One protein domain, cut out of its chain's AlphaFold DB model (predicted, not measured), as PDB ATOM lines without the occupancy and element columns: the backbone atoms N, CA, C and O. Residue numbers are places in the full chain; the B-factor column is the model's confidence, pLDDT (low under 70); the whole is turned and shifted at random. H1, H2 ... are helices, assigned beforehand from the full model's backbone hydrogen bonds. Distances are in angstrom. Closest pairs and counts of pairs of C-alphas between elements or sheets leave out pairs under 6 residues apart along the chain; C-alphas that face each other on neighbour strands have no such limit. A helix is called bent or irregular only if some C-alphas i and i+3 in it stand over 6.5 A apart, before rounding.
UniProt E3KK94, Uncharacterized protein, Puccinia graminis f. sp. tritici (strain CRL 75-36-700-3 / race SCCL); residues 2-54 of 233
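AT A GLANCE: This is residues 2 to 54 of the 233 residues of an uncharacterized protein of Puccinia graminis f. sp. tritici (strain CRL 75-36-700-3 / race SCCL) (UniProt E3KK94). An open zigzag: H1, a long loop that runs back from its far end, then H2, the longer helix, slanting away from H1, and a tail after H2 that folds back. The two helices do not pack on each other, and the corner at residues 41 to 46 sticks out. The printed part has 53 residues with two named helices, H1 then H2, and no named strand; its class is all helix. It is loose, with a radius of gyration of the C-alphas of 13.0 A, and the C-alphas span 33 by 24 by 16 A.

HOW THE PARTS SIT: Begin with H1, residues 2 to 13, and go on to H2, residues 27 to 44: the two are apart, but only just, with their closest C-alphas 8.3 A from each other. Between them look for residues 14 to 26, a long link of 13 residues. At the other end of H2, residues 41 to 46, of which 41 to 44 belong to H2, stand free. In H1 and H2 every O i to N i+4 pair is within hydrogen-bond range.

IN THESE COORDINATES: Find C-alpha 2 at (-7.433, -23.305, 4.150); from there H1 runs 16.6 A to C-alpha 13 at (-12.230, -7.560, 6.051). Next find C-alpha 27 at (-12.804, -29.177, 7.341), where H2 begins; it runs 25.9 A to C-alpha 44 at (-29.187, -10.501, 0.092). Neither helix is bent.

THE WHOLE: Look at Thr 15 and Lys 54 for the two C-alphas farthest apart, 37.2 A. The printed part has no cut. The mean pLDDT of the printed part is 71.6, and you will find values under 70 at residue 2, residues 15 to 19, residues 26 to 28 and residues 48 to 54.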
ATOM      1  N   ALA A   2      -6.519 -23.916   3.173       67.38
ATOM      2  CA  ALA A   2      -7.433 -23.305   4.150       67.38
ATOM      3  C   ALA A   2      -6.807 -22.082   4.854       67.38
ATOM      4  O   ALA A   2      -7.460 -21.056   4.988       67.38
ATOM      5  N   GLU A   3      -5.522 -22.155   5.216       75.19
ATOM      6  CA  GLU A   3      -4.768 -21.017   5.772       75.19
ATOM      7  C   GLU A   3      -4.676 -19.851   4.780       75.19
ATOM      8  O   GLU A   3      -5.044 -18.735   5.107       75.19
ATOM      9  N   THR A   4      -4.343 -20.130   3.518       79.75
ATOM     10  CA  THR A   4      -4.278 -19.092   2.479       79.75
ATOM     11  C   THR A   4      -5.631 -18.416   2.231       79.75
ATOM     12  O   THR A   4      -5.678 -17.220   1.984       79.75
ATOM     13  N   MET A   5      -6.752 -19.150   2.305       75.56
ATOM     14  CA  MET A   5      -8.087 -18.531   2.229       75.56
ATOM     15  C   MET A   5      -8.419 -17.704   3.469       75.56
ATOM     16  O   MET A   5      -9.076 -16.675   3.340       75.56
ATOM     17  N   PHE A   6      -7.996 -18.147   4.653       76.62
ATOM     18  CA  PHE A   6      -8.161 -17.389   5.890       76.62
ATOM     19  C   PHE A   6      -7.451 -16.037   5.813       76.62
ATOM     20  O   PHE A   6      -8.077 -15.020   6.101       76.62
ATOM     21  N   ASP A   7      -6.208 -16.024   5.333       81.75
ATOM     22  CA  ASP A   7      -5.429 -14.795   5.160       81.75
ATOM     23  C   ASP A   7      -6.094 -13.846   4.150       81.75
ATOM     24  O   ASP A   7      -6.332 -12.685   4.461       81.75
ATOM     25  N   ILE A   8      -6.544 -14.357   2.996       81.88
ATOM     26  CA  ILE A   8      -7.256 -13.550   1.984       81.88
ATOM     27  C   ILE A   8      -8.536 -12.908   2.548       81.88
ATOM     28  O   ILE A   8      -8.892 -11.787   2.176       81.88
ATOM     29  N   LEU A   9      -9.280 -13.628   3.393       75.81
ATOM     30  CA  LEU A   9     -10.501 -13.103   4.009       75.81
ATOM     31  C   LEU A   9     -10.187 -12.055   5.081       75.81
ATOM     32  O   LEU A   9     -10.909 -11.062   5.180       75.81
ATOM     33  N   ALA A  10      -9.118 -12.254   5.851       78.69
ATOM     34  CA  ALA A  10      -8.659 -11.290   6.846       78.69
ATOM     35  C   ALA A  10      -8.180  -9.988   6.192       78.69
ATOM     36  O   ALA A  10      -8.594  -8.911   6.624       78.69
ATOM     37  N   ASP A  11      -7.421 -10.082   5.099       81.69
ATOM     38  CA  ASP A  11      -6.954  -8.928   4.326       81.69
ATOM     39  C   ASP A  11      -8.119  -8.094   3.772       81.69
ATOM     40  O   ASP A  11      -8.083  -6.864   3.791       81.69
ATOM     41  N   LYS A  12      -9.184  -8.755   3.301       77.56
ATOM     42  CA  LYS A  12     -10.369  -8.080   2.746       77.56
ATOM     43  C   LYS A  12     -11.259  -7.442   3.805       77.56
ATOM     44  O   LYS A  12     -11.833  -6.386   3.547       77.56
ATOM     45  N   ASN A  13     -11.390  -8.072   4.969       71.00
ATOM     46  CA  ASN A  13     -12.230  -7.560   6.051       71.00
ATOM     47  C   ASN A  13     -11.482  -6.579   6.969       71.00
ATOM     48  O   ASN A  13     -12.108  -5.939   7.810       71.00
ATOM     49  N   GLY A  14     -10.158  -6.459   6.822       70.44
ATOM     50  CA  GLY A  14      -9.312  -5.584   7.634       70.44
ATOM     51  C   GLY A  14      -9.141  -6.049   9.083       70.44
ATOM     52  O   GLY A  14      -8.510  -5.352   9.877       70.44
ATOM     53  N   THR A  15      -9.691  -7.210   9.452       68.38
ATOM     54  CA  THR A  15      -9.589  -7.779  10.797       68.38
ATOM     55  C   THR A  15      -9.425  -9.299  10.753       68.38
ATOM     56  O   THR A  15     -10.114 -10.015  10.030       68.38
ATOM     57  N   TYR A  16      -8.550  -9.821  11.617       67.62
ATOM     58  CA  TYR A  16      -8.375 -11.262  11.864       67.62
ATOM     59  C   TYR A  16      -9.411 -11.831  12.860       67.62
ATOM     60  O   TYR A  16      -9.180 -12.846  13.529       67.62
ATOM     61  N   SER A  17     -10.568 -11.177  12.990       64.38
ATOM     62  CA  SER A  17     -11.580 -11.471  14.012       64.38
ATOM     63  C   SER A  17     -12.623 -12.487  13.543       64.38
ATOM     64  O   SER A  17     -13.816 -12.314  13.783       64.38
ATOM     65  N   PHE A  18     -12.199 -13.534  12.838       68.38
ATOM     66  CA  PHE A  18     -13.076 -14.671  12.583       68.38
ATOM     67  C   PHE A  18     -12.926 -15.686  13.714       68.38
ATOM     68  O   PHE A  18     -11.807 -16.077  14.048       68.38
ATOM     69  N   ASP A  19     -14.050 -16.210  14.202       68.62
ATOM     70  CA  ASP A  19     -14.084 -17.373  15.108       68.62
ATOM     71  C   ASP A  19     -13.522 -18.645  14.451       68.62
ATOM     72  O   ASP A  19     -13.392 -19.694  15.077       68.62
ATOM     73  N   TRP A  20     -13.236 -18.589  13.146       73.31
ATOM     74  CA  TRP A  20     -12.713 -19.708  12.395       73.31
ATOM     75  C   TRP A  20     -11.180 -19.777  12.455       73.31
ATOM     76  O   TRP A  20     -10.495 -18.883  11.971       73.31
ATOM     77  N   ARG A  21     -10.641 -20.862  13.035       75.19
ATOM     78  CA  ARG A  21      -9.205 -21.191  13.065       75.19
ATOM     79  C   ARG A  21      -8.912 -22.432  12.203       75.19
ATOM     80  O   ARG A  21      -9.283 -23.540  12.597       75.19
ATOM     81  N   PRO A  22      -8.234 -22.290  11.045       70.12
ATOM     82  CA  PRO A  22      -7.988 -23.401  10.114       70.12
ATOM     83  C   PRO A  22      -7.154 -24.549  10.700       70.12
ATOM     84  O   PRO A  22      -7.304 -25.690  10.272       70.12
ATOM     85  N   LYS A  23      -6.273 -24.245  11.662       71.88
ATOM     86  CA  LYS A  23      -5.368 -25.216  12.301       71.88
ATOM     87  C   LYS A  23      -6.056 -26.092  13.350       71.88
ATOM     88  O   LYS A  23      -5.612 -27.208  13.586       71.88
ATOM     89  N   GLU A  24      -7.129 -25.590  13.954       71.94
ATOM     90  CA  GLU A  24      -7.784 -26.209  15.115       71.94
ATOM     91  C   GLU A  24      -9.151 -26.809  14.770       71.94
ATOM     92  O   GLU A  24      -9.647 -27.672  15.488       71.94
ATOM     93  N   MET A  25      -9.773 -26.384  13.664       70.38
ATOM     94  CA  MET A  25     -11.148 -26.766  13.343       70.38
ATOM     95  C   MET A  25     -11.277 -27.680  12.128       70.38
ATOM     96  O   MET A  25     -10.559 -27.579  11.135       70.38
ATOM     97  N   HIS A  26     -12.276 -28.562  12.192       69.00
ATOM     98  CA  HIS A  26     -12.519 -29.581  11.181       69.00
ATOM     99  C   HIS A  26     -12.967 -28.994   9.826       69.00
ATOM    100  O   HIS A  26     -13.776 -28.065   9.754       69.00
ATOM    101  N   ILE A  27     -12.522 -29.609   8.724       64.19
ATOM    102  CA  ILE A  27     -12.804 -29.177   7.341       64.19
ATOM    103  C   ILE A  27     -14.305 -29.108   7.015       64.19
ATOM    104  O   ILE A  27     -14.746 -28.215   6.294       64.19
ATOM    105  N   ARG A  28     -15.124 -30.000   7.592       64.44
ATOM    106  CA  ARG A  28     -16.589 -29.935   7.420       64.44
ATOM    107  C   ARG A  28     -17.163 -28.638   7.988       64.44
ATOM    108  O   ARG A  28     -18.072 -28.080   7.389       64.44
ATOM    109  N   CYS A  29     -16.607 -28.128   9.087       73.75
ATOM    110  CA  CYS A  29     -17.025 -26.861   9.678       73.75
ATOM    111  C   CYS A  29     -16.610 -25.671   8.801       73.75
ATOM    112  O   CYS A  29     -17.374 -24.719   8.685       73.75
ATOM    113  N   PHE A  30     -15.448 -25.737   8.141       70.81
ATOM    114  CA  PHE A  30     -15.013 -24.722   7.175       70.81
ATOM    115  C   PHE A  30     -15.951 -24.636   5.966       70.81
ATOM    116  O   PHE A  30     -16.502 -23.572   5.693       70.81
ATOM    117  N   CYS A  31     -16.190 -25.760   5.285       72.25
ATOM    118  CA  CYS A  31     -17.076 -25.784   4.121       72.25
ATOM    119  C   CYS A  31     -18.509 -25.393   4.500       72.25
ATOM    120  O   CYS A  31     -19.168 -24.676   3.753       72.25
ATOM    121  N   HIS A  32     -18.974 -25.810   5.683       74.25
ATOM    122  CA  HIS A  32     -20.274 -25.406   6.206       74.25
ATOM    123  C   HIS A  32     -20.348 -23.892   6.457       74.25
ATOM    124  O   HIS A  32     -21.314 -23.260   6.042       74.25
ATOM    125  N   LYS A  33     -19.315 -23.278   7.053       74.31
ATOM    126  CA  LYS A  33     -19.259 -21.819   7.261       74.31
ATOM    127  C   LYS A  33     -19.207 -21.041   5.943       74.31
ATOM    128  O   LYS A  33     -19.932 -20.060   5.810       74.31
ATOM    129  N   ILE A  34     -18.422 -21.483   4.957       81.31
ATOM    130  CA  ILE A  34     -18.420 -20.864   3.620       81.31
ATOM    131  C   ILE A  34     -19.799 -20.968   2.971       81.31
ATOM    132  O   ILE A  34     -20.291 -19.977   2.438       81.31
ATOM    133  N   ALA A  35     -20.440 -22.137   3.042       80.00
ATOM    134  CA  ALA A  35     -21.777 -22.324   2.493       80.00
ATOM    135  C   ALA A  35     -22.793 -21.379   3.151       80.00
ATOM    136  O   ALA A  35     -23.597 -20.780   2.446       80.00
ATOM    137  N   LEU A  36     -22.726 -21.185   4.473       80.81
ATOM    138  CA  LEU A  36     -23.587 -20.231   5.179       80.81
ATOM    139  C   LEU A  36     -23.358 -18.783   4.718       80.81
ATOM    140  O   LEU A  36     -24.329 -18.082   4.448       80.81
ATOM    141  N   ILE A  37     -22.101 -18.349   4.582       80.62
ATOM    142  CA  ILE A  37     -21.764 -16.986   4.133       80.62
ATOM    143  C   ILE A  37     -22.227 -16.756   2.692       80.62
ATOM    144  O   ILE A  37     -22.845 -15.735   2.399       80.62
ATOM    145  N   LEU A  38     -21.958 -17.706   1.794       82.12
ATOM    146  CA  LEU A  38     -22.382 -17.612   0.398       82.12
ATOM    147  C   LEU A  38     -23.903 -17.626   0.276       82.12
ATOM    148  O   LEU A  38     -24.447 -16.820  -0.465       82.12
ATOM    149  N   ASN A  39     -24.596 -18.482   1.029       75.62
ATOM    150  CA  ASN A  39     -26.056 -18.533   1.004       75.62
ATOM    151  C   ASN A  39     -26.678 -17.233   1.526       75.62
ATOM    152  O   ASN A  39     -27.621 -16.738   0.917       75.62
ATOM    153  N   ALA A  40     -26.138 -16.659   2.604       78.81
ATOM    154  CA  ALA A  40     -26.592 -15.369   3.120       78.81
ATOM    155  C   ALA A  40     -26.329 -14.232   2.116       78.81
ATOM    156  O   ALA A  40     -27.223 -13.439   1.839       78.81
ATOM    157  N   GLY A  41     -25.138 -14.192   1.509       78.19
ATOM    158  CA  GLY A  41     -24.802 -13.190   0.494       78.19
ATOM    159  C   GLY A  41     -25.638 -13.315  -0.783       78.19
ATOM    160  O   GLY A  41     -26.066 -12.311  -1.341       78.19
ATOM    161  N   LEU A  42     -25.919 -14.539  -1.236       78.44
ATOM    162  CA  LEU A  42     -26.783 -14.793  -2.392       78.44
ATOM    163  C   LEU A  42     -28.243 -14.408  -2.107       78.44
ATOM    164  O   LEU A  42     -28.899 -13.839  -2.979       78.44
ATOM    165  N   ALA A  43     -28.723 -14.651  -0.881       74.75
ATOM    166  CA  ALA A  43     -30.051 -14.232  -0.442       74.75
ATOM    167  C   ALA A  43     -30.201 -12.701  -0.423       74.75
ATOM    168  O   ALA A  43     -31.201 -12.191  -0.923       74.75
ATOM    169  N   GLU A  44     -29.194 -11.973   0.071       80.56
ATOM    170  CA  GLU A  44     -29.187 -10.501   0.092       80.56
ATOM    171  C   GLU A  44     -29.198  -9.898  -1.323       80.56
ATOM    172  O   GLU A  44     -29.818  -8.868  -1.575       80.56
ATOM    173  N   LEU A  45     -28.566 -10.576  -2.285       78.75
ATOM    174  CA  LEU A  45     -28.565 -10.178  -3.696       78.75
ATOM    175  C   LEU A  45     -29.873 -10.528  -4.430       78.75
ATOM    176  O   LEU A  45     -29.974 -10.297  -5.636       78.75
ATOM    177  N   GLY A  46     -30.863 -11.113  -3.745       72.38
ATOM    178  CA  GLY A  46     -32.111 -11.584  -4.354       72.38
ATOM    179  C   GLY A  46     -31.918 -12.769  -5.309       72.38
ATOM    180  O   GLY A  46     -32.850 -13.163  -6.012       72.38
ATOM    181  N   ILE A  47     -30.720 -13.356  -5.335       70.25
ATOM    182  CA  ILE A  47     -30.387 -14.532  -6.132       70.25
ATOM    183  C   ILE A  47     -30.633 -15.735  -5.229       70.25
ATOM    184  O   ILE A  47     -29.717 -16.292  -4.625       70.25
ATOM    185  N   ALA A  48     -31.897 -16.145  -5.117       55.28
ATOM    186  CA  ALA A  48     -32.202 -17.455  -4.563       55.28
ATOM    187  C   ALA A  48     -31.489 -18.493  -5.438       55.28
ATOM    188  O   ALA A  48     -31.832 -18.667  -6.609       55.28
ATOM    189  N   ALA A  49     -30.445 -19.125  -4.896       52.78
ATOM    190  CA  ALA A  49     -29.692 -20.124  -5.631       52.78
ATOM    191  C   ALA A  49     -30.670 -21.228  -6.068       52.78
ATOM    192  O   ALA A  49     -31.293 -21.852  -5.201       52.78
ATOM    193  N   PRO A  50     -30.842 -21.483  -7.380       56.22
ATOM    194  CA  PRO A  50     -31.572 -22.663  -7.804       56.22
ATOM    195  C   PRO A  50     -30.881 -23.895  -7.199       56.22
ATOM    196  O   PRO A  50     -29.656 -23.879  -7.013       56.22
ATOM    197  N   PRO A  51     -31.636 -24.959  -6.867       56.03
ATOM    198  CA  PRO A  51     -31.052 -26.193  -6.357       56.03
ATOM    199  C   PRO A  51     -29.887 -26.625  -7.262       56.03
ATOM    200  O   PRO A  51     -29.982 -26.455  -8.483       56.03
ATOM    201  N   PRO A  52     -28.780 -27.128  -6.682       50.50
ATOM    202  CA  PRO A  52     -27.491 -27.237  -7.355       50.50
ATOM    203  C   PRO A  52     -27.634 -27.852  -8.758       50.50
ATOM    204  O   PRO A  52     -28.186 -28.953  -8.884       50.50
ATOM    205  N   PRO A  53     -27.187 -27.153  -9.820       51.38
ATOM    206  CA  PRO A  53     -27.376 -27.610 -11.185       51.38
ATOM    207  C   PRO A  53     -26.609 -28.911 -11.429       51.38
ATOM    208  O   PRO A  53     -25.449 -29.068 -11.046       51.38
ATOM    209  N   LYS A  54     -27.285 -29.851 -12.093       55.88
ATOM    210  CA  LYS A  54     -26.754 -31.161 -12.478       55.88
ATOM    211  C   LYS A  54     -25.605 -30.954 -13.471       55.88
ATOM    212  O   LYS A  54     -25.845 -30.659 -14.642       55.88
TER     213      LYS A  54